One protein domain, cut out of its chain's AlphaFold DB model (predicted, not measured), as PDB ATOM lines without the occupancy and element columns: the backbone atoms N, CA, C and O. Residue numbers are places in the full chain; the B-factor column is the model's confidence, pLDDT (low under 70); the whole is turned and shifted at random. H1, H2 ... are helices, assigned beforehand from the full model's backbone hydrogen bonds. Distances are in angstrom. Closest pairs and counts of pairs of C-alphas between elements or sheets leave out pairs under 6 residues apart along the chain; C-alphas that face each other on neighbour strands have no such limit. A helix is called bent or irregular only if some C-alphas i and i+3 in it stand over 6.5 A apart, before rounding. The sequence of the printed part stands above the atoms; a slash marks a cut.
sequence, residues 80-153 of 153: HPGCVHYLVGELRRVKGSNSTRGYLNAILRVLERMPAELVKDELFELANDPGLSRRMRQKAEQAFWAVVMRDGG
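AT A GLANCE: This is residues 80 to 153 of the 153 residues of an uncharacterized protein of Candidatus Acetothermia bacterium (UniProt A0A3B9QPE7). Four helices form an up-and-down bundle made of two helical hairpins, H1 with H2 and H3 with H4, packed side by side so that the four helices sit at the corners of a four-sided cross-section. The contacts run round it as a ring: H1 packs on H2 and H3, and H4 packs on H2 and H3. The long axis runs along the helices; H4 is the longest, and at the end where H1 is joined to H2, residues 97 to 102 stick out. The printed part has 74 residues with four named helices, H1, H2, H3 and H4 in that order, no named strand, and the class all helix. It is compact, with a radius of gyration of the C-alphas of 11.4 A, and elongated, with spans of 36 by 23 by 19 A.

HOW THE PARTS SIT: H1, residues 81 to 93, and H2, residues 101 to 111, form a helical hairpin. They touch, closest at the C-alphas of Leu 87 and Ile 107, 6.2 A apart, and run opposite ways at a shallow tilt of 28 degrees. H3, residues 116 to 128, is irregular: C-alphas 118 and 121 are 7.7 A apart, where about 5 A is found in a regular helix, and its line is a rough one. H1 and H3 touch, with the C-alphas of Pro 81 and Leu 118 closest at 6.4 A, and run the same way at a shallow tilt of 16 degrees. H2 and H3 are close but not clearly touching: their closest C-alphas, those of Leu 111 and Val 119, are 6.5 A apart, and they run opposite ways at a steep tilt of 42 degrees. H4, residues 134 to 151, forms a second helical hairpin with H3. These two touch with 23 pairs of C-alphas within 8 A, the closest being those of Ala 127 and Arg 137 at 4.1 A, and they run opposite ways at a shallow tilt of 25 degrees. H4 also touches H2, with its residues 139 to 143 alone; the C-alphas of Leu 108 and Ala 143 are closest, 6.7 A apart, and the two helices run the same way at a shallow tilt of 26 degrees. H1 and H4 are only just apart, with their closest C-alphas 8.1 A from each other. The helix packing is mostly aligned. In H1, H2 and H4 every O i to N i+4 pair is within hydrogen-bond range, and in H3 7 of 9 are.

IN THESE COORDINATES: The printed part begins at His 80, and H1 runs from Pro 81, whose C-alpha is at (11.412, -19.547, -72.691), to Arg 93, 18.2 A from first to last C-alpha. H2 runs from Arg 101, with its C-alpha at (1.108, -11.041, -92.418), to Leu 111 and is 15.6 A long. H3 goes from Ala 116 to Asn 128 over 17.6 A. H4 goes from Arg 134 over 26.2 A to Asp 151, whose C-alpha is at (7.262, -34.922, -80.743).

THE WHOLE: The two C-alphas farthest apart are those of Ser 99 and Gly 153, at 37.1 A, while the first and last printed C-alphas are 22.9 A apart. The printed part has no cut and ends at Gly 153, the chain's last residue. The links from H2 to H3 and from H3 to H4 are tight, with 4 and 5 residues between the helices, and the link from H1 to H2, with 7 residues, is short. Residues 97 to 102, of which 101 to 102 belong to H2, stand free. The mean pLDDT of the printed part is 96.0; residues 152 to 153 are under 70.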
ATOM      1  N   HIS A  80      14.565 -20.731 -76.185       96.50
ATOM      2  CA  HIS A  80      14.589 -20.070 -74.879       96.50
ATOM      3  C   HIS A  80      13.174 -19.655 -74.432       96.50
ATOM      4  O   HIS A  80      12.477 -19.006 -75.218       96.50
ATOM      5  N   PRO A  81      12.753 -19.907 -73.173       96.50
ATOM      6  CA  PRO A  81      11.412 -19.547 -72.691       96.50
ATOM      7  C   PRO A  81      11.067 -18.063 -72.879       96.50
ATOM      8  O   PRO A  81       9.983 -17.713 -73.334       96.50
ATOM      9  N   GLY A  82      12.027 -17.168 -72.622       97.00
ATOM     10  CA  GLY A  82      11.846 -15.729 -72.858       97.00
ATOM     11  C   GLY A  82      11.633 -15.355 -74.333       97.00
ATOM     12  O   GLY A  82      10.953 -14.373 -74.618       97.00
ATOM     13  N   CYS A  83      12.169 -16.143 -75.274       98.31
ATOM     14  CA  CYS A  83      11.911 -15.965 -76.704       98.31
ATOM     15  C   CYS A  83      10.466 -16.359 -77.033       98.31
ATOM     16  O   CYS A  83       9.752 -15.570 -77.645       98.31
ATOM     17  N   VAL A  84      10.014 -17.523 -76.550       98.44
ATOM     18  CA  VAL A  84       8.623 -17.983 -76.710       98.44
ATOM     19  C   VAL A  84       7.652 -16.936 -76.181       98.44
ATOM     20  O   VAL A  84       6.807 -16.456 -76.932       98.44
ATOM     21  N   HIS A  85       7.832 -16.519 -74.926       98.25
ATOM     22  CA  HIS A  85       6.962 -15.540 -74.280       98.25
ATOM     23  C   HIS A  85       6.866 -14.236 -75.085       98.25
ATOM     24  O   HIS A  85       5.774 -13.717 -75.322       98.25
ATOM     25  N   TYR A  86       8.006 -13.729 -75.567       98.50
ATOM     26  CA  TYR A  86       8.038 -12.534 -76.404       98.50
ATOM     27  C   TYR A  86       7.269 -12.731 -77.721       98.50
ATOM     28  O   TYR A  86       6.424 -11.913 -78.079       98.50
ATOM     29  N   LEU A  87       7.539 -13.822 -78.441       98.62
ATOM     30  CA  LEU A  87       6.931 -14.109 -79.742       98.62
ATOM     31  C   LEU A  87       5.414 -14.326 -79.642       98.62
ATOM     32  O   LEU A  87       4.655 -13.809 -80.463       98.62
ATOM     33  N   VAL A  88       4.955 -15.034 -78.613       98.44
ATOM     34  CA  VAL A  88       3.530 -15.214 -78.311       98.44
ATOM     35  C   VAL A  88       2.876 -13.868 -77.981       98.44
ATOM     36  O   VAL A  88       1.795 -13.558 -78.490       98.44
ATOM     37  N   GLY A  89       3.541 -13.026 -77.184       98.25
ATOM     38  CA  GLY A  89       3.085 -11.664 -76.900       98.25
ATOM     39  C   GLY A  89       2.894 -10.832 -78.171       98.25
ATOM     40  O   GLY A  89       1.895 -10.123 -78.309       98.25
ATOM     41  N   GLU A  90       3.786 -10.979 -79.149       98.25
ATOM     42  CA  GLU A  90       3.663 -10.313 -80.447       98.25
ATOM     43  C   GLU A  90       2.446 -10.790 -81.248       98.25
ATOM     44  O   GLU A  90       1.770  -9.957 -81.859       98.25
ATOM     45  N   LEU A  91       2.108 -12.085 -81.209       98.31
ATOM     46  CA  LEU A  91       0.898 -12.614 -81.858       98.31
ATOM     47  C   LEU A  91      -0.393 -12.032 -81.263       98.31
ATOM     48  O   LEU A  91      -1.369 -11.848 -81.994       98.31
ATOM     49  N   ARG A  92      -0.392 -11.714 -79.962       97.56
ATOM     50  CA  ARG A  92      -1.506 -11.039 -79.272       97.56
ATOM     51  C   ARG A  92      -1.544  -9.536 -79.556       97.56
ATOM     52  O   ARG A  92      -2.615  -8.967 -79.755       97.56
ATOM     53  N   ARG A  93      -0.379  -8.883 -79.602       96.50
ATOM     54  CA  ARG A  93      -0.252  -7.424 -79.754       96.50
ATOM     55  C   ARG A  93      -0.489  -6.947 -81.186       96.50
ATOM     56  O   ARG A  93      -1.133  -5.918 -81.402       96.50
ATOM     57  N   VAL A  94       0.074  -7.640 -82.173       96.50
ATOM     58  CA  VAL A  94       0.131  -7.155 -83.557       96.50
ATOM     59  C   VAL A  94      -1.128  -7.553 -84.320       96.50
ATOM     60  O   VAL A  94      -1.388  -8.722 -84.599       96.50
ATOM     61  N   LYS A  95      -1.903  -6.546 -84.736       93.31
ATOM     62  CA  LYS A  95      -3.097  -6.761 -85.560       93.31
ATOM     63  C   LYS A  95      -2.714  -7.286 -86.947       93.31
ATOM     64  O   LYS A  95      -1.823  -6.761 -87.618       93.31
ATOM     65  N   GLY A  96      -3.435  -8.307 -87.402       92.38
ATOM     66  CA  GLY A  96      -3.251  -8.886 -88.730       92.38
ATOM     67  C   GLY A  96      -3.707  -7.942 -89.844       92.38
ATOM     68  O   GLY A  96      -4.866  -7.541 -89.893       92.38
ATOM     69  N   SER A  97      -2.808  -7.640 -90.774       93.69
ATOM     70  CA  SER A  97      -3.062  -6.864 -91.989       93.69
ATOM     71  C   SER A  97      -2.273  -7.463 -93.162       93.69
ATOM     72  O   SER A  97      -1.600  -8.487 -93.017       93.69
ATOM     73  N   ASN A  98      -2.332  -6.850 -94.348       94.19
ATOM     74  CA  ASN A  98      -1.460  -7.253 -95.455       94.19
ATOM     75  C   ASN A  98       0.028  -6.995 -95.148       94.19
ATOM     76  O   ASN A  98       0.862  -7.791 -95.569       94.19
ATOM     77  N   SER A  99       0.359  -5.939 -94.395       95.25
ATOM     78  CA  SER A  99       1.745  -5.569 -94.076       95.25
ATOM     79  C   SER A  99       2.349  -6.378 -92.926       95.25
ATOM     80  O   SER A  99       3.553  -6.607 -92.927       95.25
ATOM     81  N   THR A 100       1.537  -6.859 -91.978       97.06
ATOM     82  CA  THR A 100       2.011  -7.646 -90.817       97.06
ATOM     83  C   THR A 100       1.942  -9.157 -91.038       97.06
ATOM     84  O   THR A 100       2.457  -9.930 -90.231       97.06
ATOM     85  N   ARG A 101       1.322  -9.612 -92.137       96.56
ATOM     86  CA  ARG A 101       1.108 -11.041 -92.418       96.56
ATOM     87  C   ARG A 101       2.406 -11.847 -92.466       96.56
ATOM     88  O   ARG A 101       2.418 -12.949 -91.927       96.56
ATOM     89  N   GLY A 102       3.443 -11.328 -93.129       97.94
ATOM     90  CA  GLY A 102       4.747 -11.997 -93.240       97.94
ATOM     91  C   GLY A 102       5.362 -12.223 -91.863       97.94
ATOM     92  O   GLY A 102       5.581 -13.360 -91.460       97.94
ATOM     93  N   TYR A 103       5.460 -11.144 -91.084       98.50
ATOM     94  CA  TYR A 103       5.929 -11.158 -89.701       98.50
ATOM     95  C   TYR A 103       5.187 -12.159 -88.799       98.50
ATOM     96  O   TYR A 103       5.813 -13.017 -88.182       98.50
ATOM     97  N   LEU A 104       3.852 -12.102 -88.759       98.50
ATOM     98  CA  LEU A 104       3.045 -13.009 -87.933       98.50
ATOM     99  C   LEU A 104       3.208 -14.480 -88.349       98.50
ATOM    100  O   LEU A 104       3.223 -15.370 -87.504       98.50
ATOM    101  N   ASN A 105       3.339 -14.744 -89.652       98.31
ATOM    102  CA  ASN A 105       3.609 -16.091 -90.147       98.31
ATOM    103  C   ASN A 105       5.019 -16.564 -89.779       98.31
ATOM    104  O   ASN A 105       5.187 -17.733 -89.455       98.31
ATOM    105  N   ALA A 106       6.020 -15.684 -89.835       98.62
ATOM    106  CA  ALA A 106       7.378 -16.017 -89.424       98.62
ATOM    107  C   ALA A 106       7.435 -16.398 -87.942       98.62
ATOM    108  O   ALA A 106       8.101 -17.373 -87.607       98.62
ATOM    109  N   ILE A 107       6.681 -15.700 -87.080       98.75
ATOM    110  CA  ILE A 107       6.577 -16.060 -85.660       98.75
ATOM    111  C   ILE A 107       6.068 -17.494 -85.504       98.75
ATOM    112  O   ILE A 107       6.715 -18.298 -84.841       98.75
ATOM    113  N   LEU A 108       4.943 -17.822 -86.143       98.44
ATOM    114  CA  LEU A 108       4.362 -19.163 -86.056       98.44
ATOM    115  C   LEU A 108       5.338 -20.234 -86.551       98.44
ATOM    116  O   LEU A 108       5.564 -21.203 -85.841       98.44
ATOM    117  N   ARG A 109       6.003 -20.013 -87.695       98.38
ATOM    118  CA  ARG A 109       7.014 -20.947 -88.227       98.38
ATOM    119  C   ARG A 109       8.165 -21.204 -87.252       98.38
ATOM    120  O   ARG A 109       8.683 -22.313 -87.212       98.38
ATOM    121  N   VAL A 110       8.601 -20.179 -86.519       98.25
ATOM    122  CA  VAL A 110       9.682 -20.308 -85.532       98.25
ATOM    123  C   VAL A 110       9.194 -21.054 -84.294       98.25
ATOM    124  O   VAL A 110       9.872 -21.977 -83.851       98.25
ATOM    125  N   LEU A 111       8.004 -20.726 -83.779       98.38
ATOM    126  CA  LEU A 111       7.395 -21.449 -82.658       98.38
ATOM    127  C   LEU A 111       7.166 -22.930 -82.999       98.38
ATOM    128  O   LEU A 111       7.506 -23.796 -82.206       98.38
ATOM    129  N   GLU A 112       6.686 -23.235 -84.206       97.12
ATOM    130  CA  GLU A 112       6.464 -24.603 -84.703       97.12
ATOM    131  C   GLU A 112       7.731 -25.469 -84.742       97.12
ATOM    132  O   GLU A 112       7.636 -26.694 -84.779       97.12
ATOM    133  N   ARG A 113       8.921 -24.860 -84.759       96.19
ATOM    134  CA  ARG A 113      10.214 -25.563 -84.791       96.19
ATOM    135  C   ARG A 113      10.868 -25.698 -83.422       96.19
ATOM    136  O   ARG A 113      11.839 -26.436 -83.294       96.19
ATOM    137  N   MET A 114      10.336 -25.020 -82.409       96.69
ATOM    138  CA  MET A 114      10.814 -25.145 -81.037       96.69
ATOM    139  C   MET A 114      10.329 -26.456 -80.402       96.69
ATOM    140  O   MET A 114       9.288 -26.971 -80.822       96.69
ATOM    141  N   PRO A 115      11.044 -26.988 -79.395       96.31
ATOM    142  CA  PRO A 115      10.650 -28.188 -78.657       96.31
ATOM    143  C   PRO A 115       9.249 -28.064 -78.047       96.31
ATOM    144  O   PRO A 115       8.891 -26.987 -77.555       96.31
ATOM    145  N   ALA A 116       8.443 -29.131 -78.090       97.00
ATOM    146  CA  ALA A 116       7.050 -29.085 -77.649       97.00
ATOM    147  C   ALA A 116       6.900 -28.637 -76.197       97.00
ATOM    148  O   ALA A 116       5.978 -27.880 -75.895       97.00
ATOM    149  N   GLU A 117       7.815 -29.041 -75.318       96.50
ATOM    150  CA  GLU A 117       7.813 -28.664 -73.907       96.50
ATOM    151  C   GLU A 117       7.893 -27.148 -73.680       96.50
ATOM    152  O   GLU A 117       7.494 -26.672 -72.622       96.50
ATOM    153  N   LEU A 118       8.378 -26.381 -74.665       97.38
ATOM    154  CA  LEU A 118       8.464 -24.925 -74.574       97.38
ATOM    155  C   LEU A 118       7.252 -24.195 -75.154       97.38
ATOM    156  O   LEU A 118       6.988 -23.071 -74.737       97.38
ATOM    157  N   VAL A 119       6.558 -24.768 -76.143       98.19
ATOM    158  CA  VAL A 119       5.577 -24.015 -76.954       98.19
ATOM    159  C   VAL A 119       4.176 -24.608 -76.980       98.19
ATOM    160  O   VAL A 119       3.241 -23.906 -77.358       98.19
ATOM    161  N   LYS A 120       4.002 -25.880 -76.612       97.56
ATOM    162  CA  LYS A 120       2.724 -26.585 -76.762       97.56
ATOM    163  C   LYS A 120       1.589 -25.875 -76.020       97.56
ATOM    164  O   LYS A 120       0.552 -25.609 -76.625       97.56
ATOM    165  N   ASP A 121       1.798 -25.549 -74.749       97.88
ATOM    166  CA  ASP A 121       0.763 -24.926 -73.919       97.88
ATOM    167  C   ASP A 121       0.441 -23.509 -74.411       97.88
ATOM    168  O   ASP A 121      -0.723 -23.167 -74.598       97.88
ATOM    169  N   GLU A 122       1.459 -22.725 -74.765       98.19
ATOM    170  CA  GLU A 122       1.288 -21.375 -75.319       98.19
ATOM    171  C   GLU A 122       0.509 -21.377 -76.649       98.19
ATOM    172  O   GLU A 122      -0.370 -20.542 -76.873       98.19
ATOM    173  N   LEU A 123       0.790 -22.331 -77.545       98.38
ATOM    174  CA  LEU A 123       0.057 -22.479 -78.810       98.38
ATOM    175  C   LEU A 123      -1.392 -22.920 -78.579       98.38
ATOM    176  O   LEU A 123      -2.298 -22.426 -79.258       98.38
ATOM    177  N   PHE A 124      -1.624 -23.810 -77.610       98.31
ATOM    178  CA  PHE A 124      -2.968 -24.208 -77.202       98.31
ATOM    179  C   PHE A 124      -3.761 -23.022 -76.639       98.31
ATOM    180  O   PHE A 124      -4.917 -22.813 -77.014       98.31
ATOM    181  N   GLU A 125      -3.146 -22.202 -75.789       98.31
ATOM    182  CA  GLU A 125      -3.776 -20.994 -75.259       98.31
ATOM    183  C   GLU A 125      -4.109 -19.992 -76.367       98.31
ATOM    184  O   GLU A 125      -5.234 -19.494 -76.431       98.31
ATOM    185  N   LEU A 126      -3.178 -19.733 -77.292       98.19
ATOM    186  CA  LEU A 126      -3.426 -18.873 -78.454       98.19
ATOM    187  C   LEU A 126      -4.580 -19.393 -79.323       98.19
ATOM    188  O   LEU A 126      -5.382 -18.602 -79.822       98.19
ATOM    189  N   ALA A 127      -4.697 -20.708 -79.511       98.25
ATOM    190  CA  ALA A 127      -5.791 -21.306 -80.275       98.25
ATOM    191  C   ALA A 127      -7.166 -21.056 -79.630       98.25
ATOM    192  O   ALA A 127      -8.170 -20.993 -80.340       98.25
ATOM    193  N   ASN A 128      -7.208 -20.852 -78.312       98.12
ATOM    194  CA  ASN A 128      -8.429 -20.640 -77.539       98.12
ATOM    195  C   ASN A 128      -8.651 -19.175 -77.115       98.12
ATOM    196  O   ASN A 128      -9.677 -18.866 -76.514       98.12
ATOM    197  N   ASP A 129      -7.743 -18.257 -77.459       97.62
ATOM    198  CA  ASP A 129      -7.799 -16.857 -77.025       97.62
ATOM    199  C   ASP A 129      -8.943 -16.082 -77.726       97.62
ATOM    200  O   ASP A 129      -8.892 -15.834 -78.945       97.62
ATOM    201  N   PRO A 130      -9.995 -15.656 -76.995       96.19
ATOM    202  CA  PRO A 130     -11.123 -14.936 -77.581       96.19
ATOM    203  C   PRO A 130     -10.733 -13.549 -78.119       96.19
ATOM    204  O   PRO A 130     -11.405 -13.056 -79.028       96.19
ATOM    205  N   GLY A 131      -9.647 -12.948 -77.618       94.94
ATOM    206  CA  GLY A 131      -9.120 -11.659 -78.068       94.94
ATOM    207  C   GLY A 131      -8.452 -11.712 -79.443       94.94
ATOM    208  O   GLY A 131      -8.295 -10.681 -80.101       94.94
ATOM    209  N   LEU A 132      -8.103 -12.908 -79.925       96.00
ATOM    210  CA  LEU A 132      -7.526 -13.100 -81.251       96.00
ATOM    211  C   LEU A 132      -8.590 -13.215 -82.346       96.00
ATOM    212  O   LEU A 132      -9.729 -13.636 -82.147       96.00
ATOM    213  N   SER A 133      -8.195 -12.893 -83.578       94.62
ATOM    214  CA  SER A 133      -9.042 -13.178 -84.738       94.62
ATOM    215  C   SER A 133      -9.214 -14.690 -84.931       94.62
ATOM    216  O   SER A 133      -8.275 -15.458 -84.713       94.62
ATOM    217  N   ARG A 134     -10.370 -15.118 -85.458       96.38
ATOM    218  CA  ARG A 134     -10.625 -16.531 -85.810       96.38
ATOM    219  C   ARG A 134      -9.507 -17.132 -86.667       96.38
ATOM    220  O   ARG A 134      -9.111 -18.270 -86.457       96.38
ATOM    221  N   ARG A 135      -8.980 -16.356 -87.621       95.62
ATOM    222  CA  ARG A 135      -7.888 -16.792 -88.499       95.62
ATOM    223  C   ARG A 135      -6.578 -17.011 -87.742       95.62
ATOM    224  O   ARG A 135      -5.839 -17.916 -88.102       95.62
ATOM    225  N   MET A 136      -6.269 -16.178 -86.747       97.19
ATOM    226  CA  MET A 136      -5.071 -16.372 -85.925       97.19
ATOM    227  C   MET A 136      -5.223 -17.597 -85.023       97.19
ATOM    228  O   MET A 136      -4.331 -18.434 -85.022       97.19
ATOM    229  N   ARG A 137      -6.381 -17.757 -84.362       98.12
ATOM    230  CA  ARG A 137      -6.690 -18.960 -83.572       98.12
ATOM    231  C   ARG A 137      -6.509 -20.246 -84.380       98.12
ATOM    232  O   ARG A 137      -5.815 -21.149 -83.941       98.12
ATOM    233  N   GLN A 138      -7.038 -20.286 -85.606       98.12
ATOM    234  CA  GLN A 138      -6.886 -21.442 -86.496       98.12
ATOM    235  C   GLN A 138      -5.418 -21.736 -86.849       98.12
ATOM    236  O   GLN A 138      -5.030 -22.892 -86.974       98.12
ATOM    237  N   LYS A 139      -4.590 -20.704 -87.032       97.94
ATOM    238  CA  LYS A 139      -3.159 -20.903 -87.288       97.94
ATOM    239  C   LYS A 139      -2.415 -21.399 -86.053       97.94
ATOM    240  O   LYS A 139      -1.560 -22.259 -86.187       97.94
ATOM    241  N   ALA A 140      -2.741 -20.870 -84.875       98.06
ATOM    242  CA  ALA A 140      -2.178 -21.349 -83.618       98.06
ATOM    243  C   ALA A 140      -2.561 -22.816 -83.362       98.06
ATOM    244  O   ALA A 140      -1.710 -23.605 -82.973       98.06
ATOM    245  N   GLU A 141      -3.798 -23.208 -83.678       98.44
ATOM    246  CA  GLU A 141      -4.247 -24.604 -83.626       98.44
ATOM    247  C   GLU A 141      -3.466 -25.499 -84.603       98.44
ATOM    248  O   GLU A 141      -3.015 -26.580 -84.233       98.44
ATOM    249  N   GLN A 142      -3.256 -25.047 -85.844       98.19
ATOM    250  CA  GLN A 142      -2.427 -25.769 -86.818       98.19
ATOM    251  C   GLN A 142      -0.991 -25.946 -86.316       98.19
ATOM    252  O   GLN A 142      -0.454 -27.050 -86.386       98.19
ATOM    253  N   ALA A 143      -0.398 -24.883 -85.771       97.81
ATOM    254  CA  ALA A 143       0.935 -24.910 -85.184       97.81
ATOM    255  C   ALA A 143       1.012 -25.867 -83.982       97.81
ATOM    256  O   ALA A 143       1.945 -26.660 -83.886       97.81
ATOM    257  N   PHE A 144       0.009 -25.844 -83.098       98.12
ATOM    258  CA  PHE A 144      -0.103 -26.758 -81.961       98.12
ATOM    259  C   PHE A 144      -0.073 -28.220 -82.419       98.12
ATOM    260  O   PHE A 144       0.740 -29.004 -81.930       98.12
ATOM    261  N   TRP A 145      -0.909 -28.585 -83.395       97.50
ATOM    262  CA  TRP A 145      -0.933 -29.952 -83.911       97.50
ATOM    263  C   TRP A 145       0.358 -30.327 -84.637       97.50
ATOM    264  O   TRP A 145       0.817 -31.456 -84.488       97.50
ATOM    265  N   ALA A 146       0.981 -29.397 -85.364       96.31
ATOM    266  CA  ALA A 146       2.279 -29.636 -85.993       96.31
ATOM    267  C   ALA A 146       3.359 -29.985 -84.954       96.31
ATOM    268  O   ALA A 146       4.113 -30.936 -85.147       96.31
ATOM    269  N   VAL A 147       3.389 -29.264 -83.829       96.38
ATOM    270  CA  VAL A 147       4.309 -29.524 -82.713       96.38
ATOM    271  C   VAL A 147       4.008 -30.865 -82.038       96.38
ATOM    272  O   VAL A 147       4.914 -31.672 -81.847       96.38
ATOM    273  N   VAL A 148       2.740 -31.141 -81.716       95.31
ATOM    274  CA  VAL A 148       2.337 -32.389 -81.043       95.31
ATOM    275  C   VAL A 148       2.656 -33.622 -81.890       95.31
ATOM    276  O   VAL A 148       3.148 -34.613 -81.359       95.31
ATOM    277  N   MET A 149       2.403 -33.568 -83.199       93.69
ATOM    278  CA  MET A 149       2.653 -34.699 -84.097       93.69
ATOM    279  C   MET A 149       4.143 -34.940 -84.356       93.69
ATOM    280  O   MET A 149       4.523 -36.064 -84.668       93.69
ATOM    281  N   ARG A 150       4.984 -33.904 -84.239       93.62
ATOM    282  CA  ARG A 150       6.440 -34.017 -84.396       93.62
ATOM    283  C   ARG A 150       7.094 -34.728 -83.206       93.62
ATOM    284  O   ARG A 150       7.993 -35.529 -83.423       93.62
ATOM    285  N   ASP A 151       6.625 -34.452 -81.987       83.69
ATOM    286  CA  ASP A 151       7.262 -34.922 -80.743       83.69
ATOM    287  C   ASP A 151       6.541 -36.127 -80.100       83.69
ATOM    288  O   ASP A 151       7.003 -36.672 -79.104       83.69
ATOM    289  N   GLY A 152       5.398 -36.548 -80.653       68.31
ATOM    290  CA  GLY A 152       4.619 -37.708 -80.199       68.31
ATOM    291  C   GLY A 152       4.983 -39.045 -80.862       68.31
ATOM    292  O   GLY A 152       4.163 -39.962 -80.813       68.31
ATOM    293  N   GLY A 153       6.148 -39.132 -81.516       51.47
ATOM    294  CA  GLY A 153       6.666 -40.325 -82.204       51.47
ATOM    295  C   GLY A 153       7.780 -41.033 -81.448       51.47
ATOM    296  O   GLY A 153       8.552 -40.342 -80.753       51.47
TER     297      GLY A 153